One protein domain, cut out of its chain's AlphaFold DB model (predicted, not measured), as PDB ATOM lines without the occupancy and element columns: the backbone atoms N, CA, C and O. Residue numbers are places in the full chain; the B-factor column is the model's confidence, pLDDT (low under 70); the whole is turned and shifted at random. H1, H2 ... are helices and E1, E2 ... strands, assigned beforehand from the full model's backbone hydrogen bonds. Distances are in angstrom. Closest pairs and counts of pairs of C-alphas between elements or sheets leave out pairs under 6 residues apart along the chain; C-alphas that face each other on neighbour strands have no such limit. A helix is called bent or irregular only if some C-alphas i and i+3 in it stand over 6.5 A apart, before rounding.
ATOM      1  N   ILE A  62     -19.141  59.284  13.768       55.94
ATOM      2  CA  ILE A  62     -19.442  58.602  12.513       55.94
ATOM      3  C   ILE A  62     -20.000  57.254  12.931       55.94
ATOM      4  O   ILE A  62     -19.259  56.293  13.124       55.94
ATOM      5  N   ASP A  63     -21.309  57.224  13.139       56.50
ATOM      6  CA  ASP A  63     -22.007  55.987  13.421       56.50
ATOM      7  C   ASP A  63     -21.972  55.099  12.186       56.50
ATOM      8  O   ASP A  63     -22.212  55.535  11.051       56.50
ATOM      9  N   ASN A  64     -21.663  53.827  12.415       62.28
ATOM     10  CA  ASN A  64     -21.893  52.814  11.405       62.28
ATOM     11  C   ASN A  64     -23.376  52.834  11.042       62.28
ATOM     12  O   ASN A  64     -24.227  52.955  11.914       62.28
ATOM     13  N   ILE A  65     -23.694  52.709   9.753       65.44
ATOM     14  CA  ILE A  65     -25.089  52.587   9.327       65.44
ATOM     15  C   ILE A  65     -25.599  51.248   9.875       65.44
ATOM     16  O   ILE A  65     -25.119  50.208   9.401       65.44
ATOM     17  N   PRO A  66     -26.539  51.240  10.841       65.56
ATOM     18  CA  PRO A  66     -27.093  49.995  11.335       65.56
ATOM     19  C   PRO A  66     -27.854  49.341  10.186       65.56
ATOM     20  O   PRO A  66     -28.705  49.962   9.536       65.56
ATOM     21  N   LEU A  67     -27.517  48.090   9.899       68.12
ATOM     22  CA  LEU A  67     -28.215  47.319   8.882       68.12
ATOM     23  C   LEU A  67     -29.390  46.599   9.532       68.12
ATOM     24  O   LEU A  67     -29.311  46.113  10.658       68.12
ATOM     25  N   ARG A  68     -30.525  46.576   8.831       73.69
ATOM     26  CA  ARG A  68     -31.681  45.796   9.280       73.69
ATOM     27  C   ARG A  68     -31.435  44.318   8.989       73.69
ATOM     28  O   ARG A  68     -30.950  44.066   7.892       73.69
ATOM     29  N   PRO A  69     -31.923  43.397   9.840       70.44
ATOM     30  CA  PRO A  69     -31.921  41.960   9.580       70.44
ATOM     31  C   PRO A  69     -32.270  41.611   8.120       70.44
ATOM     32  O   PRO A  69     -33.386  41.870   7.666       70.44
ATOM     33  N   GLY A  70     -31.315  41.051   7.382       69.19
ATOM     34  CA  GLY A  70     -31.454  40.669   5.982       69.19
ATOM     35  C   GLY A  70     -30.136  40.291   5.300       69.19
ATOM     36  O   GLY A  70     -29.038  40.599   5.740       69.19
ATOM     37  N   THR A  71     -30.232  39.599   4.170       75.19
ATOM     38  CA  THR A  71     -29.065  39.280   3.337       75.19
ATOM     39  C   THR A  71     -28.862  40.380   2.289       75.19
ATOM     40  O   THR A  71     -29.779  40.688   1.523       75.19
ATOM     41  N   TYR A  72     -27.650  40.935   2.215       75.19
ATOM     42  CA  TYR A  72     -27.309  42.056   1.338       75.19
ATOM     43  C   TYR A  72     -26.267  41.654   0.294       75.19
ATOM     44  O   TYR A  72     -25.257  41.017   0.591       75.19
ATOM     45  N   TYR A  73     -26.491  42.074  -0.950       73.50
ATOM     46  CA  TYR A  73     -25.611  41.759  -2.074       73.50
ATOM     47  C   TYR A  73     -24.983  43.030  -2.632       73.50
ATOM     48  O   TYR A  73     -25.689  43.993  -2.932       73.50
ATOM     49  N   HIS A  74     -23.666  43.018  -2.826       76.06
ATOM     50  CA  HIS A  74     -22.951  44.118  -3.462       76.06
ATOM     51  C   HIS A  74     -21.928  43.605  -4.471       76.06
ATOM     52  O   HIS A  74     -20.976  42.923  -4.116       76.06
ATOM     53  N   SER A  75     -22.111  43.947  -5.740       73.00
ATOM     54  CA  SER A  75     -21.220  43.556  -6.828       73.00
ATOM     55  C   SER A  75     -20.399  44.722  -7.348       73.00
ATOM     56  O   SER A  75     -20.971  45.744  -7.719       73.00
ATOM     57  N   VAL A  76     -19.091  44.529  -7.480       70.88
ATOM     58  CA  VAL A  76     -18.188  45.452  -8.187       70.88
ATOM     59  C   VAL A  76     -17.532  44.669  -9.313       70.88
ATOM     60  O   VAL A  76     -17.426  43.463  -9.208       70.88
ATOM     61  N   THR A  77     -17.095  45.296 -10.400       66.19
ATOM     62  CA  THR A  77     -16.270  44.638 -11.426       66.19
ATOM     63  C   THR A  77     -14.844  45.159 -11.346       66.19
ATOM     64  O   THR A  77     -14.628  46.365 -11.447       66.19
ATOM     65  N   ASN A  78     -13.863  44.267 -11.191       62.34
ATOM     66  CA  ASN A  78     -12.458  44.660 -11.196       62.34
ATOM     67  C   ASN A  78     -11.927  44.666 -12.637       62.34
ATOM     68  O   ASN A  78     -11.692  43.611 -13.220       62.34
ATOM     69  N   ALA A  79     -11.772  45.855 -13.218       57.09
ATOM     70  CA  ALA A  79     -11.283  46.026 -14.588       57.09
ATOM     71  C   ALA A  79      -9.759  45.829 -14.727       57.09
ATOM     72  O   ALA A  79      -9.252  45.790 -15.845       57.09
ATOM     73  N   SER A  80      -9.029  45.712 -13.613       54.31
ATOM     74  CA  SER A  80      -7.576  45.923 -13.579       54.31
ATOM     75  C   SER A  80      -6.739  44.647 -13.436       54.31
ATOM     76  O   SER A  80      -5.515  44.729 -13.503       54.31
ATOM     77  N   ILE A  81      -7.352  43.475 -13.229       55.59
ATOM     78  CA  ILE A  81      -6.616  42.210 -13.061       55.59
ATOM     79  C   ILE A  81      -6.738  41.373 -14.346       55.59
ATOM     80  O   ILE A  81      -7.853  40.994 -14.714       55.59
ATOM     81  N   PRO A  82      -5.628  41.053 -15.037       48.50
ATOM     82  CA  PRO A  82      -5.661  40.150 -16.181       48.50
ATOM     83  C   PRO A  82      -6.007  38.725 -15.714       48.50
ATOM     84  O   PRO A  82      -5.188  38.041 -15.114       48.50
ATOM     85  N   GLY A  83      -7.243  38.288 -15.976       57.06
ATOM     86  CA  GLY A  83      -7.762  36.954 -15.640       57.06
ATOM     87  C   GLY A  83      -9.159  37.002 -15.009       57.06
ATOM     88  O   GLY A  83      -9.571  38.021 -14.461       57.06
ATOM     89  N   LYS A  84      -9.928  35.905 -15.093       61.38
ATOM     90  CA  LYS A  84     -11.218  35.789 -14.387       61.38
ATOM     91  C   LYS A  84     -10.955  35.366 -12.942       61.38
ATOM     92  O   LYS A  84     -10.851  34.177 -12.658       61.38
ATOM     93  N   TYR A  85     -10.841  36.344 -12.053       68.31
ATOM     94  CA  TYR A  85     -10.780  36.110 -10.614       68.31
ATOM     95  C   TYR A  85     -12.155  36.362 -10.002       68.31
ATOM     96  O   TYR A  85     -12.733  37.433 -10.185       68.31
ATOM     97  N   TYR A  86     -12.666  35.379  -9.271       72.56
ATOM     98  CA  TYR A  86     -13.868  35.509  -8.463       72.56
ATOM     99  C   TYR A  86     -13.447  35.618  -7.004       72.56
ATOM    100  O   TYR A  86     -12.784  34.725  -6.472       72.56
ATOM    101  N   GLN A  87     -13.816  36.729  -6.373       79.38
ATOM    102  CA  GLN A  87     -13.647  36.926  -4.942       79.38
ATOM    103  C   GLN A  87     -15.021  37.063  -4.300       79.38
ATOM    104  O   GLN A  87     -15.792  37.958  -4.647       79.38
ATOM    105  N   LEU A  88     -15.310  36.186  -3.347       82.94
ATOM    106  CA  LEU A  88     -16.490  36.276  -2.504       82.94
ATOM    107  C   LEU A  88     -16.033  36.528  -1.075       82.94
ATOM    108  O   LEU A  88     -15.255  35.752  -0.529       82.94
ATOM    109  N   VAL A  89     -16.528  37.603  -0.471       81.75
ATOM    110  CA  VAL A  89     -16.313  37.883   0.950       81.75
ATOM    111  C   VAL A  89     -17.663  37.866   1.649       81.75
ATOM    112  O   VAL A  89     -18.478  38.759   1.462       81.75
ATOM    113  N   GLN A  90     -17.935  36.841   2.438       84.25
ATOM    114  CA  GLN A  90     -19.124  36.823   3.268       84.25
ATOM    115  C   GLN A  90     -18.793  37.320   4.656       84.25
ATOM    116  O   GLN A  90     -17.903  36.792   5.310       84.25
ATOM    117  N   TYR A  91     -19.571  38.292   5.108       82.06
ATOM    118  CA  TYR A  91     -19.662  38.652   6.509       82.06
ATOM    119  C   TYR A  91     -20.934  38.013   7.071       82.06
ATOM    120  O   TYR A  91     -21.961  37.980   6.394       82.06
ATOM    121  N   GLN A  92     -20.859  37.466   8.272       83.00
ATOM    122  CA  GLN A  92     -22.016  37.255   9.137       83.00
ATOM    123  C   GLN A  92     -21.847  38.256  10.266       83.00
ATOM    124  O   GLN A  92     -20.777  38.290  10.868       83.00
ATOM    125  N   ARG A  93     -22.839  39.114  10.490       78.69
ATOM    126  CA  ARG A  93     -22.747  40.227  11.437       78.69
ATOM    127  C   ARG A  93     -23.741  40.047  12.569       78.69
ATOM    128  O   ARG A  93     -24.851  39.566  12.364       78.69
ATOM    129  N   ILE A  94     -23.316  40.471  13.745       81.69
ATOM    130  CA  ILE A  94     -24.123  40.643  14.940       81.69
ATOM    131  C   ILE A  94     -23.937  42.110  15.325       81.69
ATOM    132  O   ILE A  94     -22.805  42.576  15.461       81.69
ATOM    133  N   GLU A  95     -25.039  42.847  15.414       79.50
ATOM    134  CA  GLU A  95     -25.056  44.250  15.842       79.50
ATOM    135  C   GLU A  95     -25.211  44.314  17.373       79.50
ATOM    136  O   GLU A  95     -25.795  43.407  17.967       79.50
ATOM    137  N   ASN A  96     -24.730  45.386  18.012       74.00
ATOM    138  CA  ASN A  96     -24.827  45.611  19.465       74.00
ATOM    139  C   ASN A  96     -24.229  44.476  20.314       74.00
ATOM    140  O   ASN A  96     -24.855  43.968  21.244       74.00
ATOM    141  N   THR A  97     -23.012  44.058  19.970       72.19
ATOM    142  CA  THR A  97     -22.394  42.854  20.538       72.19
ATOM    143  C   THR A  97     -21.772  43.072  21.907       72.19
ATOM    144  O   THR A  97     -21.180  44.116  22.180       72.19
ATOM    145  N   SER A  98     -21.804  42.022  22.719       71.88
ATOM    146  CA  SER A  98     -21.087  41.905  23.985       71.88
ATOM    147  C   SER A  98     -19.724  41.205  23.818       71.88
ATOM    148  O   SER A  98     -19.484  40.513  22.824       71.88
ATOM    149  N   PRO A  99     -18.820  41.291  24.815       72.62
ATOM    150  CA  PRO A  99     -17.579  40.511  24.824       72.62
ATOM    151  C   PRO A  99     -17.786  38.988  24.763       72.62
ATOM    152  O   PRO A  99     -16.889  38.270  24.324       72.62
ATOM    153  N   LEU A 100     -18.947  38.497  25.208       74.25
ATOM    154  CA  LEU A 100     -19.326  37.085  25.156       74.25
ATOM    155  C   LEU A 100     -19.560  36.633  23.705       74.25
ATOM    156  O   LEU A 100     -19.085  35.572  23.300       74.25
ATOM    157  N   ASP A 101     -20.210  37.474  22.896       77.94
ATOM    158  CA  ASP A 101     -20.463  37.205  21.474       77.94
ATOM    159  C   ASP A 101     -19.157  37.071  20.682       77.94
ATOM    160  O   ASP A 101     -19.044  36.234  19.782       77.94
ATOM    161  N   GLU A 102     -18.130  37.843  21.056       79.62
ATOM    162  CA  GLU A 102     -16.790  37.718  20.477       79.62
ATOM    163  C   GLU A 102     -16.183  36.337  20.743       79.62
ATOM    164  O   GLU A 102     -15.637  35.715  19.829       79.62
ATOM    165  N   ILE A 103     -16.296  35.843  21.979       77.62
ATOM    166  CA  ILE A 103     -15.783  34.526  22.367       77.62
ATOM    167  C   ILE A 103     -16.511  33.435  21.586       77.62
ATOM    168  O   ILE A 103     -15.854  32.574  21.002       77.62
ATOM    169  N   TYR A 104     -17.842  33.498  21.493       81.81
ATOM    170  CA  TYR A 104     -18.605  32.537  20.697       81.81
ATOM    171  C   TYR A 104     -18.187  32.542  19.229       81.81
ATOM    172  O   TYR A 104     -17.965  31.475  18.655       81.81
ATOM    173  N   CYS A 105     -17.996  33.718  18.626       85.06
ATOM    174  CA  CYS A 105     -17.502  33.815  17.254       85.06
ATOM    175  C   CYS A 105     -16.112  33.182  17.109       85.06
ATOM    176  O   CYS A 105     -15.894  32.404  16.178       85.06
ATOM    177  N   LYS A 106     -15.183  33.455  18.036       85.00
ATOM    178  CA  LYS A 106     -13.842  32.847  18.043       85.00
ATOM    179  C   LYS A 106     -13.913  31.317  18.156       85.00
ATOM    180  O   LYS A 106     -13.213  30.638  17.405       85.00
ATOM    181  N   ILE A 107     -14.774  30.776  19.024       85.56
ATOM    182  CA  ILE A 107     -14.978  29.325  19.181       85.56
ATOM    183  C   ILE A 107     -15.527  28.711  17.889       85.56
ATOM    184  O   ILE A 107     -14.961  27.743  17.382       85.56
ATOM    185  N   ILE A 108     -16.587  29.293  17.319       88.31
ATOM    186  CA  ILE A 108     -17.189  28.820  16.064       88.31
ATOM    187  C   ILE A 108     -16.141  28.795  14.951       88.31
ATOM    188  O   ILE A 108     -15.997  27.785  14.263       88.31
ATOM    189  N   ILE A 109     -15.372  29.878  14.796       91.69
ATOM    190  CA  ILE A 109     -14.296  29.960  13.804       91.69
ATOM    191  C   ILE A 109     -13.267  28.854  14.045       91.69
ATOM    192  O   ILE A 109     -12.918  28.152  13.101       91.69
ATOM    193  N   ALA A 110     -12.798  28.668  15.279       91.06
ATOM    194  CA  ALA A 110     -11.801  27.649  15.600       91.06
ATOM    195  C   ALA A 110     -12.276  26.228  15.250       91.06
ATOM    196  O   ALA A 110     -11.510  25.463  14.667       91.06
ATOM    197  N   LEU A 111     -13.545  25.904  15.520       89.75
ATOM    198  CA  LEU A 111     -14.141  24.607  15.189       89.75
ATOM    199  C   LEU A 111     -14.218  24.365  13.673       89.75
ATOM    200  O   LEU A 111     -13.886  23.283  13.182       89.75
ATOM    201  N   VAL A 112     -14.662  25.365  12.909       93.88
ATOM    202  CA  VAL A 112     -15.036  25.156  11.500       93.88
ATOM    203  C   VAL A 112     -13.969  25.600  10.497       93.88
ATOM    204  O   VAL A 112     -14.091  25.288   9.315       93.88
ATOM    205  N   LYS A 113     -12.900  26.289  10.917       94.31
ATOM    206  CA  LYS A 113     -11.871  26.842  10.013       94.31
ATOM    207  C   LYS A 113     -11.136  25.782   9.196       94.31
ATOM    208  O   LYS A 113     -10.984  25.952   7.988       94.31
ATOM    209  N   THR A 114     -10.698  24.695   9.823       93.56
ATOM    210  CA  THR A 114     -10.032  23.580   9.123       93.56
ATOM    211  C   THR A 114     -10.995  22.877   8.167       93.56
ATOM    212  O   THR A 114     -10.646  22.605   7.021       93.56
ATOM    213  N   HIS A 115     -12.244  22.685   8.594       93.50
ATOM    214  CA  HIS A 115     -13.315  22.117   7.778       93.50
ATOM    215  C   HIS A 115     -13.668  23.005   6.577       93.50
ATOM    216  O   HIS A 115     -13.907  22.487   5.489       93.50
ATOM    217  N   ALA A 116     -13.644  24.333   6.729       93.44
ATOM    218  CA  ALA A 116     -13.824  25.275   5.628       93.44
ATOM    219  C   ALA A 116     -12.708  25.117   4.589       93.44
ATOM    220  O   ALA A 116     -12.982  24.987   3.396       93.44
ATOM    221  N   GLN A 117     -11.449  25.076   5.033       94.12
ATOM    222  CA  GLN A 117     -10.308  24.861   4.142       94.12
ATOM    223  C   GLN A 117     -10.417  23.522   3.414       94.12
ATOM    224  O   GLN A 117     -10.265  23.470   2.195       94.12
ATOM    225  N   GLN A 118     -10.756  22.450   4.130       93.62
ATOM    226  CA  GLN A 118     -10.933  21.136   3.529       93.62
ATOM    227  C   GLN A 118     -12.071  21.133   2.498       93.62
ATOM    228  O   GLN A 118     -11.857  20.716   1.363       93.62
ATOM    229  N   TYR A 119     -13.249  21.647   2.854       95.31
ATOM    230  CA  TYR A 119     -14.407  21.714   1.964       95.31
ATOM    231  C   TYR A 119     -14.101  22.489   0.680       95.31
ATOM    232  O   TYR A 119     -14.180  21.937  -0.418       95.31
ATOM    233  N   PHE A 120     -13.676  23.746   0.805       93.50
ATOM    234  CA  PHE A 120     -13.481  24.596  -0.363       93.50
ATOM    235  C   PHE A 120     -12.252  24.187  -1.184       93.50
ATOM    236  O   PHE A 120     -12.323  24.172  -2.409       93.50
ATOM    237  N   GLN A 121     -11.127  23.825  -0.561       91.94
ATOM    238  CA  GLN A 121      -9.903  23.527  -1.316       91.94
ATOM    239  C   GLN A 121      -9.863  22.093  -1.852       91.94
ATOM    240  O   GLN A 121      -9.420  21.900  -2.980       91.94
ATOM    241  N   HIS A 122     -10.329  21.097  -1.089       88.75
ATOM    242  CA  HIS A 122     -10.229  19.691  -1.500       88.75
ATOM    243  C   HIS A 122     -11.472  19.224  -2.258       88.75
ATOM    244  O   HIS A 122     -11.339  18.663  -3.342       88.75
ATOM    245  N   TYR A 123     -12.673  19.470  -1.728       88.62
ATOM    246  CA  TYR A 123     -13.905  18.965  -2.344       88.62
ATOM    247  C   TYR A 123     -14.373  19.853  -3.501       88.62
ATOM    248  O   TYR A 123     -14.583  19.367  -4.607       88.62
ATOM    249  N   GLU A 124     -14.439  21.168  -3.290       91.12
ATOM    250  CA  GLU A 124     -14.826  22.116  -4.347       91.12
ATOM    251  C   GLU A 124     -13.666  22.432  -5.314       91.12
ATOM    252  O   GLU A 124     -13.856  23.000  -6.392       91.12
ATOM    253  N   SER A 125     -12.442  21.998  -4.984       88.44
ATOM    254  CA  SER A 125     -11.228  22.247  -5.777       88.44
ATOM    255  C   SER A 125     -10.960  23.743  -6.011       88.44
ATOM    256  O   SER A 125     -10.543  24.156  -7.102       88.44
ATOM    257  N   LEU A 126     -11.237  24.584  -5.012       88.25
ATOM    258  CA  LEU A 126     -10.966  26.016  -5.054       88.25
ATOM    259  C   LEU A 126      -9.451  26.253  -5.066       88.25
ATOM    260  O   LEU A 126      -8.743  25.994  -4.099       88.25
ATOM    261  N   ASN A 127      -8.959  26.785  -6.180       84.25
ATOM    262  CA  ASN A 127      -7.535  26.986  -6.454       84.25
ATOM    263  C   ASN A 127      -6.952  28.290  -5.879       84.25
ATOM    264  O   ASN A 127      -5.966  28.809  -6.399       84.25
ATOM    265  N   GLY A 128      -7.574  28.855  -4.848       83.19
ATOM    266  CA  GLY A 128      -7.113  30.090  -4.231       83.19
ATOM    267  C   GLY A 128      -7.306  30.098  -2.725       83.19
ATOM    268  O   GLY A 128      -7.488  29.063  -2.078       83.19
ATOM    269  N   GLN A 129      -7.182  31.290  -2.150       86.56
ATOM    270  CA  GLN A 129      -7.160  31.449  -0.707       86.56
ATOM    271  C   GLN A 129      -8.560  31.282  -0.108       86.56
ATOM    272  O   GLN A 129      -9.537  31.831  -0.621       86.56
ATOM    273  N   VAL A 130      -8.616  30.554   1.009       92.00
ATOM    274  CA  VAL A 130      -9.787  30.422   1.880       92.00
ATOM    275  C   VAL A 130      -9.407  30.997   3.236       92.00
ATOM    276  O   VAL A 130      -8.536  30.457   3.922       92.00
ATOM    277  N   ILE A 131     -10.034  32.106   3.608       92.56
ATOM    278  CA  ILE A 131      -9.825  32.764   4.899       92.56
ATOM    279  C   ILE A 131     -11.143  32.720   5.653       92.56
ATOM    280  O   ILE A 131     -12.130  33.255   5.163       92.56
ATOM    281  N   LEU A 132     -11.142  32.112   6.837       93.38
ATOM    282  CA  LEU A 132     -12.214  32.252   7.814       93.38
ATOM    283  C   LEU A 132     -11.630  32.859   9.088       93.38
ATOM    284  O   LEU A 132     -10.754  32.250   9.715       93.38
ATOM    285  N   ASP A 133     -12.082  34.055   9.444       92.62
ATOM    286  CA  ASP A 133     -11.615  34.789  10.615       92.62
ATOM    287  C   ASP A 133     -12.696  35.672  11.250       92.62
ATOM    288  O   ASP A 133     -13.847  35.712  10.810       92.62
ATOM    289  N   LEU A 134     -12.321  36.309  12.361       88.12
ATOM    290  CA  LEU A 134     -13.187  37.200  13.115       88.12
ATOM    291  C   LEU A 134     -13.307  38.522  12.361       88.12
ATOM    292  O   LEU A 134     -12.310  39.186  12.071       88.12
ATOM    293  N   TYR A 135     -14.539  38.926  12.090       85.38
ATOM    294  CA  TYR A 135     -14.854  40.274  11.666       85.38
ATOM    295  C   TYR A 135     -15.193  41.110  12.892       85.38
ATOM    296  O   TYR A 135     -16.054  40.731  13.681       85.38
ATOM    297  N   LYS A 136     -14.527  42.254  13.037       83.06
ATOM    298  CA  LYS A 136     -14.838  43.234  14.071       83.06
ATOM    299  C   LYS A 136     -14.816  44.622  13.454       83.06
ATOM    300  O   LYS A 136     -13.794  45.045  12.913       83.06
ATOM    301  N   LEU A 137     -15.946  45.309  13.524       74.19
ATOM    302  CA  LEU A 137     -16.080  46.710  13.160       74.19
ATOM    303  C   LEU A 137     -16.340  47.489  14.443       74.19
ATOM    304  O   LEU A 137     -17.300  47.223  15.167       74.19
ATOM    305  N   ILE A 138     -15.445  48.424  14.735       64.69
ATOM    306  CA  ILE A 138     -15.504  49.213  15.956       64.69
ATOM    307  C   ILE A 138     -16.000  50.603  15.576       64.69
ATOM    308  O   ILE A 138     -15.327  51.312  14.830       64.69
ATOM    309  N   SER A 139     -17.202  50.945  16.039       60.75
ATOM    310  CA  SER A 139     -17.735  52.301  15.945       60.75
ATOM    311  C   SER A 139     -17.206  53.164  17.086       60.75
ATOM    312  O   SER A 139     -16.926  52.676  18.180       60.75
ATOM    313  N   THR A 140     -17.168  54.473  16.859       54.72
ATOM    314  CA  THR A 140     -16.924  55.477  17.899       54.72
ATOM    315  C   THR A 140     -18.106  55.663  18.872       54.72
ATOM    316  O   THR A 140     -17.951  56.371  19.864       54.72
ATOM    317  N   SER A 141     -19.265  55.034  18.621       54.06
ATOM    318  CA  SER A 141     -20.503  55.102  19.436       54.06
ATOM    319  C   SER A 141     -20.698  53.973  20.451       54.06
ATOM    320  O   SER A 141     -21.812  53.770  20.921       54.06
ATOM    321  N   ALA A 142     -19.656  53.216  20.803       54.62
ATOM    322  CA  ALA A 142     -19.747  52.006  21.640       54.62
ATOM    323  C   ALA A 142     -20.547  50.834  21.026       54.62
ATOM    324  O   ALA A 142     -20.423  49.703  21.495       54.62
ATOM    325  N   GLU A 143     -21.280  51.047  19.928       64.00
ATOM    326  CA  GLU A 143     -21.870  49.973  19.132       64.00
ATOM    327  C   GLU A 143     -20.763  49.196  18.404       64.00
ATOM    328  O   GLU A 143     -20.156  49.651  17.426       64.00
ATOM    329  N   GLN A 144     -20.458  48.008  18.925       71.75
ATOM    330  CA  GLN A 144     -19.559  47.059  18.284       71.75
ATOM    331  C   GLN A 144     -20.364  46.114  17.397       71.75
ATOM    332  O   GLN A 144     -21.433  45.631  17.777       71.75
ATOM    333  N   VAL A 145     -19.812  45.845  16.216       78.69
ATOM    334  CA  VAL A 145     -20.324  44.829  15.303       78.69
ATOM    335  C   VAL A 145     -19.276  43.739  15.189       78.69
ATOM    336  O   VAL A 145     -18.125  43.999  14.820       78.69
ATOM    337  N   ILE A 146     -19.675  42.512  15.496       81.88
ATOM    338  CA  ILE A 146     -18.799  41.341  15.469       81.88
ATOM    339  C   ILE A 146     -19.427  40.275  14.584       81.88
ATOM    340  O   ILE A 146     -20.641  40.209  14.414       81.88
ATOM    341  N   GLY A 147     -18.594  39.419  14.011       84.81
ATOM    342  CA  GLY A 147     -19.042  38.127  13.533       84.81
ATOM    343  C   GLY A 147     -17.960  37.407  12.756       84.81
ATOM    344  O   GLY A 147     -16.778  37.503  13.085       84.81
ATOM    345  N   THR A 148     -18.345  36.663  11.726       86.25
ATOM    346  CA  THR A 148     -17.407  35.854  10.943       86.25
ATOM    347  C   THR A 148     -17.191  36.468   9.567       86.25
ATOM    348  O   THR A 148     -18.114  37.016   8.961       86.25
ATOM    349  N   ARG A 149     -15.964  36.382   9.054       90.00
ATOM    350  CA  ARG A 149     -15.630  36.715   7.669       90.00
ATOM    351  C   ARG A 149     -15.089  35.481   6.969       90.00
ATOM    352  O   ARG A 149     -14.062  34.946   7.366       90.00
ATOM    353  N   LEU A 150     -15.750  35.086   5.887       89.94
ATOM    354  CA  LEU A 150     -15.296  34.059   4.958       89.94
ATOM    355  C   LEU A 150     -14.891  34.716   3.636       89.94
ATOM    356  O   LEU A 150     -15.743  35.195   2.895       89.94
ATOM    357  N   CYS A 151     -13.600  34.728   3.321       89.12
ATOM    358  CA  CYS A 151     -13.081  35.174   2.034       89.12
ATOM    359  C   CYS A 151     -12.667  33.966   1.194       89.12
ATOM    360  O   CYS A 151     -11.797  33.192   1.593       89.12
ATOM    361  N   LEU A 152     -13.266  33.845   0.014       87.69
ATOM    362  CA  LEU A 152     -12.946  32.854  -1.003       87.69
ATOM    363  C   LEU A 152     -12.386  33.566  -2.225       87.69
ATOM    364  O   LEU A 152     -12.985  34.521  -2.723       87.69
ATOM    365  N   MET A 153     -11.261  33.077  -2.730       83.94
ATOM    366  CA  MET A 153     -10.681  33.535  -3.985       83.94
ATOM    367  C   MET A 153     -10.525  32.357  -4.939       83.94
ATOM    368  O   MET A 153      -9.951  31.335  -4.576       83.94
ATOM    369  N   SER A 154     -10.982  32.506  -6.179       82.94
ATOM    370  CA  SER A 154     -10.747  31.514  -7.223       82.94
ATOM    371  C   SER A 154     -10.402  32.148  -8.560       82.94
ATOM    372  O   SER A 154     -10.851  33.242  -8.884       82.94
ATOM    373  N   GLN A 155      -9.614  31.420  -9.347       78.38
ATOM    374  CA  GLN A 155      -9.250  31.763 -10.722       78.38
ATOM    375  C   GLN A 155     -10.008  30.901 -11.749       78.38
ATOM    376  O   GLN A 155      -9.744  30.973 -12.947       78.38
ATOM    377  N   SER A 156     -10.895  30.011 -11.290       77.12
ATOM    378  CA  SER A 156     -11.610  29.082 -12.163       77.12
ATOM    379  C   SER A 156     -12.919  29.678 -12.663       77.12
ATOM    380  O   SER A 156     -13.702  30.219 -11.890       77.12
ATOM    381  N   VAL A 157     -13.201  29.492 -13.953       69.75
ATOM    382  CA  VAL A 157     -14.457  29.940 -14.581       69.75
ATOM    383  C   VAL A 157     -15.676  29.188 -14.036       69.75
ATOM    384  O   VAL A 157     -16.773  29.732 -14.064       69.75
ATOM    385  N   LYS A 158     -15.489  27.968 -13.507       77.25
ATOM    386  CA  LYS A 158     -16.564  27.174 -12.886       77.25
ATOM    387  C   LYS A 158     -17.024  27.742 -11.534       77.25
ATOM    388  O   LYS A 158     -18.115  27.430 -11.084       77.25
ATOM    389  N   HIS A 159     -16.190  28.564 -10.899       78.50
ATOM    390  CA  HIS A 159     -16.445  29.177  -9.597       78.50
ATOM    391  C   HIS A 159     -16.967  30.599  -9.759       78.50
ATOM    392  O   HIS A 159     -16.426  31.538  -9.171       78.50
ATOM    393  N   ASP A 160     -17.989  30.767 -10.594       75.75
ATOM    394  CA  ASP A 160     -18.645  32.059 -10.698       75.75
ATOM    395  C   ASP A 160     -19.302  32.467  -9.368       75.75
ATOM    396  O   ASP A 160     -19.309  31.720  -8.380       75.75
ATOM    397  N   SER A 161     -19.831  33.692  -9.316       74.50
ATOM    398  CA  SER A 161     -20.411  34.186  -8.072       74.50
ATOM    399  C   SER A 161     -21.538  33.291  -7.579       74.50
ATOM    400  O   SER A 161     -21.538  32.966  -6.402       74.50
ATOM    401  N   ASP A 162     -22.472  32.879  -8.439       82.44
ATOM    402  CA  ASP A 162     -23.662  32.140  -8.007       82.44
ATOM    403  C   ASP A 162     -23.301  30.711  -7.538       82.44
ATOM    404  O   ASP A 162     -23.891  30.212  -6.575       82.44
ATOM    405  N   TYR A 163     -22.265  30.098  -8.120       85.31
ATOM    406  CA  TYR A 163     -21.696  28.837  -7.644       85.31
ATOM    407  C   TYR A 163     -21.087  28.965  -6.244       85.31
ATOM    408  O   TYR A 163     -21.485  28.249  -5.325       85.31
ATOM    409  N   LEU A 164     -20.156  29.909  -6.051       83.75
ATOM    410  CA  LEU A 164     -19.481  30.106  -4.760       83.75
ATOM    411  C   LEU A 164     -20.485  30.425  -3.653       83.75
ATOM    412  O   LEU A 164     -20.392  29.914  -2.543       83.75
ATOM    413  N   ILE A 165     -21.483  31.234  -3.989       84.31
ATOM    414  CA  ILE A 165     -22.670  31.523  -3.192       84.31
ATOM    415  C   ILE A 165     -23.316  30.218  -2.709       84.31
ATOM    416  O   ILE A 165     -23.469  30.029  -1.498       84.31
ATOM    417  N   SER A 166     -23.652  29.308  -3.621       86.00
ATOM    418  CA  SER A 166     -24.254  28.016  -3.281       86.00
ATOM    419  C   SER A 166     -23.364  27.184  -2.349       86.00
ATOM    420  O   SER A 166     -23.834  26.732  -1.304       86.00
ATOM    421  N   CYS A 167     -22.069  27.059  -2.651       88.31
ATOM    422  CA  CYS A 167     -21.121  26.321  -1.807       88.31
ATOM    423  C   CYS A 167     -21.042  26.901  -0.391       88.31
ATOM    424  O   CYS A 167     -21.011  26.165   0.589       88.31
ATOM    425  N   VAL A 168     -21.057  28.228  -0.254       89.12
ATOM    426  CA  VAL A 168     -21.028  28.876   1.062       89.12
ATOM    427  C   VAL A 168     -22.304  28.598   1.859       89.12
ATOM    428  O   VAL A 168     -22.232  28.368   3.065       89.12
ATOM    429  N   ASN A 169     -23.466  28.557   1.200       87.25
ATOM    430  CA  ASN A 169     -24.711  28.155   1.859       87.25
ATOM    431  C   ASN A 169     -24.645  26.706   2.343       87.25
ATOM    432  O   ASN A 169     -24.992  26.445   3.492       87.25
ATOM    433  N   ILE A 170     -24.170  25.783   1.501       87.25
ATOM    434  CA  ILE A 170     -23.994  24.370   1.866       87.25
ATOM    435  C   ILE A 170     -23.042  24.248   3.057       87.25
ATOM    436  O   ILE A 170     -23.355  23.561   4.032       87.25
ATOM    437  N   PHE A 171     -21.917  24.963   3.018       91.31
ATOM    438  CA  PHE A 171     -20.955  24.979   4.109       91.31
ATOM    439  C   PHE A 171     -21.613  25.391   5.429       91.31
ATOM    440  O   PHE A 171     -21.537  24.643   6.397       91.31
ATOM    441  N   TRP A 172     -22.302  26.534   5.473       88.19
ATOM    442  CA  TRP A 172     -22.885  27.021   6.725       88.19
ATOM    443  C   TRP A 172     -24.095  26.217   7.199       88.19
ATOM    444  O   TRP A 172     -24.227  26.000   8.398       88.19
ATOM    445  N   GLN A 173     -24.964  25.771   6.289       87.00
ATOM    446  CA  GLN A 173     -26.215  25.090   6.643       87.00
ATOM    447  C   GLN A 173     -26.040  23.598   6.936       87.00
ATOM    448  O   GLN A 173     -26.872  23.013   7.623       87.00
ATOM    449  N   GLN A 174     -25.007  22.962   6.381       85.88
ATOM    450  CA  GLN A 174     -24.817  21.517   6.506       85.88
ATOM    451  C   GLN A 174     -23.516  21.181   7.222       85.88
ATOM    452  O   GLN A 174     -23.533  20.471   8.225       85.88
ATOM    453  N   ILE A 175     -22.388  21.684   6.723       86.94
ATOM    454  CA  ILE A 175     -21.067  21.269   7.209       86.94
ATOM    455  C   ILE A 175     -20.795  21.884   8.579       86.94
ATOM    456  O   ILE A 175     -20.590  21.156   9.546       86.94
ATOM    457  N   ALA A 176     -20.857  23.211   8.689       88.00
ATOM    458  CA  ALA A 176     -20.611  23.932   9.931       88.00
ATOM    459  C   ALA A 176     -21.586  23.499  11.031       88.00
ATOM    460  O   ALA A 176     -21.154  23.203  12.141       88.00
ATOM    461  N   THR A 177     -22.883  23.376  10.722       82.56
ATOM    462  CA  THR A 177     -23.894  22.913  11.686       82.56
ATOM    463  C   THR A 177     -23.576  21.523  12.233       82.56
ATOM    464  O   THR A 177     -23.671  21.317  13.439       82.56
ATOM    465  N   ARG A 178     -23.151  20.577  11.383       82.31
ATOM    466  CA  ARG A 178     -22.755  19.230  11.827       82.31
ATOM    467  C   ARG A 178     -21.477  19.250  12.653       82.31
ATOM    468  O   ARG A 178     -21.442  18.623  13.701       82.31
ATOM    469  N   VAL A 179     -20.457  19.992  12.219       85.56
ATOM    470  CA  VAL A 179     -19.194  20.128  12.964       85.56
ATOM    471  C   VAL A 179     -19.451  20.681  14.365       85.56
ATOM    472  O   VAL A 179     -18.910  20.157  15.332       85.56
ATOM    473  N   ILE A 180     -20.311  21.694  14.484       85.12
ATOM    474  CA  ILE A 180     -20.680  22.286  15.774       85.12
ATOM    475  C   ILE A 180     -21.495  21.294  16.615       85.12
ATOM    476  O   ILE A 180     -21.202  21.117  17.791       85.12
ATOM    477  N   ALA A 181     -22.489  20.621  16.029       82.81
ATOM    478  CA  ALA A 181     -23.330  19.663  16.750       82.81
ATOM    479  C   ALA A 181     -22.563  18.417  17.230       82.81
ATOM    480  O   ALA A 181     -22.921  17.831  18.247       82.81
ATOM    481  N   CYS A 182     -21.517  18.013  16.507       84.56
ATOM    482  CA  CYS A 182     -20.657  16.882  16.854       84.56
ATOM    483  C   CYS A 182     -19.431  17.282  17.690       84.56
ATOM    484  O   CYS A 182     -18.591  16.427  17.966       84.56
ATOM    485  N   ALA A 183     -19.289  18.556  18.066       85.12
ATOM    486  CA  ALA A 183     -18.150  19.008  18.847       85.12
ATOM    487  C   ALA A 183     -18.195  18.408  20.260       85.12
ATOM    488  O   ALA A 183     -19.146  18.610  21.016       85.12
ATOM    489  N   GLU A 184     -17.145  17.676  20.631       85.12
ATOM    490  CA  GLU A 184     -17.000  17.151  21.986       85.12
ATOM    491  C   GLU A 184     -16.752  18.289  22.984       85.12
ATOM    492  O   GLU A 184     -15.980  19.210  22.708       85.12
ATOM    493  N   HIS A 185     -17.328  18.180  24.185       82.06
ATOM    494  CA  HIS A 185     -17.165  19.179  25.250       82.06
ATOM    495  C   HIS A 185     -15.692  19.513  25.520       82.06
ATOM    496  O   HIS A 185     -15.302  20.676  25.558       82.06
ATOM    497  N   LYS A 186     -14.847  18.479  25.592       82.38
ATOM    498  CA  LYS A 186     -13.405  18.615  25.814       82.38
ATOM    499  C   LYS A 186     -12.702  19.417  24.715       82.38
ATOM    500  O   LYS A 186     -11.760  20.152  24.996       82.38
ATOM    501  N   ALA A 187     -13.133  19.281  23.461       79.06
ATOM    502  CA  ALA A 187     -12.562  20.040  22.352       79.06
ATOM    503  C   ALA A 187     -12.942  21.526  22.447       79.06
ATOM    504  O   ALA A 187     -12.113  22.392  22.174       79.06
ATOM    505  N   ILE A 188     -14.169  21.823  22.883       82.19
ATOM    506  CA  ILE A 188     -14.630  23.195  23.117       82.19
ATOM    507  C   ILE A 188     -13.856  23.833  24.276       82.19
ATOM    508  O   ILE A 188     -13.383  24.957  24.125       82.19
ATOM    509  N   GLU A 189     -13.659  23.115  25.385       82.69
ATOM    510  CA  GLU A 189     -12.849  23.583  26.522       82.69
ATOM    511  C   GLU A 189     -11.412  23.903  26.102       82.69
ATOM    512  O   GLU A 189     -10.914  24.989  26.373       82.69
ATOM    513  N   GLN A 190     -10.761  23.015  25.345       84.25
ATOM    514  CA  GLN A 190      -9.400  23.254  24.851       84.25
ATOM    515  C   GLN A 190      -9.307  24.481  23.939       84.25
ATOM    516  O   GLN A 190      -8.341  25.247  24.010       84.25
ATOM    517  N   ILE A 191     -10.302  24.679  23.070       85.88
ATOM    518  CA  ILE A 191     -10.391  25.869  22.220       85.88
ATOM    519  C   ILE A 191     -10.568  27.116  23.084       85.88
ATOM    520  O   ILE A 191      -9.893  28.116  22.846       85.88
ATOM    521  N   TYR A 192     -11.437  27.058  24.090       82.50
ATOM    522  CA  TYR A 192     -11.669  28.155  25.020       82.50
ATOM    523  C   TYR A 192     -10.397  28.526  25.794       82.50
ATOM    524  O   TYR A 192     -10.007  29.694  25.799       82.50
ATOM    525  N   ASP A 193      -9.684  27.544  26.342       81.25
ATOM    526  CA  ASP A 193      -8.411  27.747  27.040       81.25
ATOM    527  C   ASP A 193      -7.346  28.345  26.116       81.25
ATOM    528  O   ASP A 193      -6.593  29.235  26.510       81.25
ATOM    529  N   THR A 194      -7.309  27.904  24.856       83.31
ATOM    530  CA  THR A 194      -6.401  28.443  23.835       83.31
ATOM    531  C   THR A 194      -6.754  29.883  23.463       83.31
ATOM    532  O   THR A 194      -5.873  30.709  23.238       83.31
ATOM    533  N   ILE A 195      -8.041  30.222  23.380       79.62
ATOM    534  CA  ILE A 195      -8.483  31.599  23.131       79.62
ATOM    535  C   ILE A 195      -8.095  32.489  24.313       79.62
ATOM    536  O   ILE A 195      -7.560  33.574  24.101       79.62
ATOM    537  N   ASN A 196      -8.305  32.019  25.542       71.81
ATOM    538  CA  ASN A 196      -7.961  32.767  26.748       71.81
ATOM    539  C   ASN A 196      -6.455  32.961  26.915       71.81
ATOM    540  O   ASN A 196      -6.031  34.041  27.316       71.81
ATOM    541  N   SER A 197      -5.646  31.950  26.591       72.25
ATOM    542  CA  SER A 197      -4.188  32.070  26.648       72.25
ATOM    543  C   SER A 197      -3.639  32.990  25.559       72.25
ATOM    544  O   SER A 197      -2.722  33.752  25.831       72.25
ATOM    545  N   ASN A 198      -4.230  33.002  24.361       67.69
ATOM    546  CA  ASN A 198      -3.841  33.935  23.296       67.69
ATOM    547  C   ASN A 198      -4.301  35.380  23.556       67.69
ATOM    548  O   ASN A 198      -3.650  36.319  23.106       67.69
ATOM    549  N   ASP A 199      -5.421  35.569  24.260       62.34
ATOM    550  CA  ASP A 199      -5.873  36.888  24.720       62.34
ATOM    551  C   ASP A 199      -5.072  37.358  25.963       62.34
ATOM    552  O   ASP A 199      -5.149  38.535  26.339       62.34
ATOM    553  N   ALA A 200      -4.288  36.478  26.602       57.66
ATOM    554  CA  ALA A 200      -3.366  36.845  27.669       57.66
ATOM    555  C   ALA A 200      -2.128  37.524  27.066       57.66
ATOM    556  O   ALA A 200      -1.317  36.912  26.379       57.66
ATOM    557  N   ILE A 201      -1.990  38.823  27.318       58.28
ATOM    558  CA  ILE A 201      -0.824  39.593  26.883       58.28
ATOM    559  C   ILE A 201       0.391  39.096  27.660       58.28
ATOM    560  O   ILE A 201       0.394  39.162  28.894       58.28
ATOM    561  N   ASP A 202       1.440  38.695  26.948       55.50
ATOM    562  CA  ASP A 202       2.767  38.578  27.539       55.50
ATOM    563  C   ASP A 202       3.195  39.970  28.021       55.50
ATOM    564  O   ASP A 202       3.570  40.852  27.245       55.50
ATOM    565  N   SER A 203       3.109  40.190  29.333       58.28
ATOM    566  CA  SER A 203       3.426  41.464  29.992       58.28
ATOM    567  C   SER A 203       4.893  41.886  29.840       58.28
ATOM    568  O   SER A 203       5.261  42.981  30.264       58.28
ATOM    569  N   SER A 204       5.724  41.033  29.240       60.38
ATOM    570  CA  SER A 204       7.135  41.268  28.952       60.38
ATOM    571  C   SER A 204       7.372  42.122  27.698       60.38
ATOM    572  O   SER A 204       8.423  42.758  27.609       60.38
ATOM    573  N   TYR A 213      -3.762  48.339  25.046       74.19
ATOM    574  CA  TYR A 213      -4.436  49.401  25.790       74.19
ATOM    575  C   TYR A 213      -4.778  50.597  24.906       74.19
ATOM    576  O   TYR A 213      -5.849  51.175  25.073       74.19
ATOM    577  N   TRP A 214      -3.944  50.917  23.914       76.50
ATOM    578  CA  TRP A 214      -4.270  51.950  22.936       76.50
ATOM    579  C   TRP A 214      -5.558  51.632  22.174       76.50
ATOM    580  O   TRP A 214      -6.435  52.486  22.059       76.50
ATOM    581  N   ASN A 215      -5.733  50.381  21.741       70.81
ATOM    582  CA  ASN A 215      -6.977  49.949  21.110       70.81
ATOM    583  C   ASN A 215      -8.182  50.112  22.053       70.81
ATOM    584  O   ASN A 215      -9.259  50.479  21.596       70.81
ATOM    585  N   LYS A 216      -8.034  49.884  23.365       70.69
ATOM    586  CA  LYS A 216      -9.125  50.128  24.328       70.69
ATOM    587  C   LYS A 216      -9.487  51.608  24.445       70.69
ATOM    588  O   LYS A 216     -10.673  51.927  24.445       70.69
ATOM    589  N   ILE A 217      -8.476  52.475  24.502       72.19
ATOM    590  CA  ILE A 217      -8.635  53.932  24.579       72.19
ATOM    591  C   ILE A 217      -9.348  54.458  23.329       72.19
ATOM    592  O   ILE A 217     -10.347  55.160  23.451       72.19
ATOM    593  N   LEU A 218      -8.894  54.056  22.136       70.06
ATOM    594  CA  LEU A 218      -9.521  54.441  20.864       70.06
ATOM    595  C   LEU A 218     -10.993  54.025  20.782       70.06
ATOM    596  O   LEU A 218     -11.816  54.754  20.234       70.06
ATOM    597  N   ASN A 219     -11.328  52.871  21.352       62.44
ATOM    598  CA  ASN A 219     -12.680  52.325  21.319       62.44
ATOM    599  C   ASN A 219     -13.592  52.894  22.414       62.44
ATOM    600  O   ASN A 219     -14.721  52.428  22.540       62.44
ATOM    601  N   LYS A 220     -13.103  53.841  23.234       62.75
ATOM    602  CA  LYS A 220     -13.795  54.368  24.424       62.75
ATOM    603  C   LYS A 220     -14.338  53.260  25.336       62.75
ATOM    604  O   LYS A 220     -15.351  53.434  26.004       62.75
ATOM    605  N   ASN A 221     -13.661  52.110  25.370       55.78
ATOM    606  CA  ASN A 221     -14.016  51.049  26.301       55.78
ATOM    607  C   ASN A 221     -13.564  51.503  27.689       55.78
ATOM    608  O   ASN A 221     -12.365  51.525  27.972       55.78
ATOM    609  N   ASN A 298     -33.260  35.516   9.980       27.36
ATOM    610  CA  ASN A 298     -32.366  36.404   9.253       27.36
ATOM    611  C   ASN A 298     -30.911  35.988   9.462       27.36
ATOM    612  O   ASN A 298     -30.209  36.509  10.324       27.36
ATOM    613  N   ILE A 299     -30.460  35.039   8.644       27.03
ATOM    614  CA  ILE A 299     -29.035  34.888   8.356       27.03
ATOM    615  C   ILE A 299     -28.690  36.022   7.393       27.03
ATOM    616  O   ILE A 299     -29.097  36.006   6.229       27.03
ATOM    617  N   GLU A 300     -27.979  37.032   7.879       28.20
ATOM    618  CA  GLU A 300     -27.398  38.051   7.016       28.20
ATOM    619  C   GLU A 300     -26.131  37.491   6.376       28.20
ATOM    620  O   GLU A 300     -25.112  37.282   7.036       28.20
ATOM    621  N   SER A 301     -26.198  37.208   5.079       23.77
ATOM    622  CA  SER A 301     -25.016  36.959   4.266       23.77
ATOM    623  C   SER A 301     -24.698  38.225   3.481       23.77
ATOM    624  O   SER A 301     -25.552  38.775   2.791       23.77
ATOM    625  N   PHE A 302     -23.468  38.715   3.591       26.84
ATOM    626  CA  PHE A 302     -22.952  39.676   2.622       26.84
ATOM    627  C   PHE A 302     -22.434  38.882   1.433       26.84
ATOM    628  O   PHE A 302     -21.666  37.936   1.606       26.84
ATOM    629  N   ARG A 303     -22.878  39.209   0.223       30.78
ATOM    630  CA  ARG A 303     -22.456  38.486  -0.980       30.78
ATOM    631  C   ARG A 303     -21.964  39.418  -2.054       30.78
ATOM    632  O   ARG A 303     -22.693  40.282  -2.542       30.78
ATOM    633  N   PHE A 304     -20.730  39.169  -2.466       26.83
ATOM    634  CA  PHE A 304     -20.122  39.856  -3.586       26.83
ATOM    635  C   PHE A 304     -20.454  39.115  -4.879       26.83
ATOM    636  O   PHE A 304     -20.130  37.938  -5.027       26.83
ATOM    637  N   ARG A 305     -21.143  39.789  -5.804       26.61
ATOM    638  CA  ARG A 305     -21.448  39.263  -7.144       26.61
ATOM    639  C   ARG A 305     -20.508  39.917  -8.165       26.61
ATOM    640  O   ARG A 305     -20.117  41.060  -8.006       26.61
ATOM    641  N   TYR A 306     -20.105  39.198  -9.203       30.98
ATOM    642  CA  TYR A 306     -19.305  39.739 -10.306       30.98
ATOM    643  C   TYR A 306     -19.910  39.177 -11.592       30.98
ATOM    644  O   TYR A 306     -19.969  37.959 -11.748       30.98
ATOM    645  N   LYS A 307     -20.373  40.029 -12.514       25.39
ATOM    646  CA  LYS A 307     -20.834  39.588 -13.840       25.39
ATOM    647  C   LYS A 307     -20.253  40.502 -14.914       25.39
ATOM    648  O   LYS A 307     -20.297  41.719 -14.779       25.39
ATOM    649  N   LYS A 308     -19.673  39.898 -15.952       29.34
ATOM    650  CA  LYS A 308     -19.201  40.575 -17.163       29.34
ATOM    651  C   LYS A 308     -20.323  40.505 -18.196       29.34
ATOM    652  O   LYS A 308     -20.737  39.399 -18.537       29.34
ATOM    653  N   GLU A 309     -20.774  41.647 -18.696       27.70
ATOM    654  CA  GLU A 309     -21.527  41.705 -19.948       27.70
ATOM    655  C   GLU A 309     -20.528  41.743 -21.107       27.70
ATOM    656  O   GLU A 309     -19.566  42.511 -21.113       27.70
ATOM    657  N   THR A 310     -20.692  40.811 -22.036       32.47
ATOM    658  CA  THR A 310     -19.936  40.734 -23.284       32.47
ATOM    659  C   THR A 310     -20.539  41.704 -24.296       32.47
ATOM    660  O   THR A 310     -21.726  41.586 -24.593       32.47
ATOM    661  N   CYS A 311     -19.721  42.615 -24.827       31.28
ATOM    662  CA  CYS A 311     -19.852  43.081 -26.208       31.28
ATOM    663  C   CYS A 311     -18.960  42.200 -27.085       31.28
ATOM    664  O   CYS A 311     -17.854  41.850 -26.601       31.28
TER     665      CYS A 311
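AT A GLANCE: This is residues 62 to 204, 213 to 221 and 298 to 311 of the 311 residues of an uncharacterized protein of Trichobilharzia regenti (UniProt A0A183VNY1). A twisted sheet of three strands has one face covered by helices, the bent H1 and H2, while H3 packs on H1a away from the sheet and residues 197 to 204 stick out. Two long stretches with no named element, residues 62 to 85 and 298 to 311, are tied to each other by a short parallel pairing of residues 72 to 73 with 302 to 303. The printed part has 166 residues with four named helices and three named strands, in the order E1 H1 E2 E3 H2 H3 H4; the sheet runs E1 E3 E2, all antiparallel, and the class is mixed. It is compact, with a radius of gyration of the C-alphas of 17.9 A, and spans 58 by 42 by 37 A.

HOW THE PARTS SIT: After residues 62 to 85, edge strand E1, residues 86 to 94, has as its antiparallel neighbour the inner strand E3, residues 144 to 154; N 90 and O 150 are 2.8 A apart, within hydrogen-bond range. E3 forms a hairpin with edge strand E2, residues 130 to 138; N 135 and O 147 are 2.8 A apart. H1, residues 99 to 123, was assigned as one helix by its hydrogen bonds but is bent: C-alphas 111 and 114 are 7.4 A apart, and its arms H1a, residues 99 to 111, and H1b, residues 114 to 123, stand at a steep tilt of 41 degrees. E1, H1 and E2 make a split strand-helix-strand unit, two strands running the same way with E3 between them, and its crossover is right-handed. H1a is over E3 and E2 at a height over the sheet of 9.4 A, along the strands; its closest C-alphas to E3 are Cys 105 and Gly 147, 5.9 A. H2, residues 161 to 181, is on the same face, making two layers, helices on one face of a sheet. H1b and H2 touch, closest at the C-alphas of Ala 116 and Phe 171, 7.3 A. H3, residues 185 to 199, touches H1a at a steep tilt of 61 degrees, opposite ways, closest at the C-alphas of Ile 107 and Ile 191, 6.5 A. H4, residues 213 to 218, touches no helix and is not on the sheet. In H1a, H1b, H3 and H4 every O i to N i+4 pair is within hydrogen-bond range; in H2 15 of 17 are.

IN THESE COORDINATES: E1 begins at C-alpha 86, (-13.868, 35.509, -8.463), and H4 ends at C-alpha 218, (-9.521, 54.441, 20.864). E1 is 26.1 A long, E2 24.2 A, E3 31.1 A, H2 28.9 A and H3 21.0 A; E3 bends by 51 degrees at residue 147. H2 is irregular, but only just: C-alphas 173 and 176 are 6.6 A apart.

THE WHOLE: The C-alphas farthest apart, those of Ser 204 and Cys 311, are 61.4 A apart. Residues 205 to 212 and 222 to 297 are not printed, with C-alpha gaps of 14.5 A and 29.0 A. Of the links that are printed whole, no link is long. The mean pLDDT of the printed part is 73.9; 47 residues are under 70, among them residues 77 to 85 and 298 to 311.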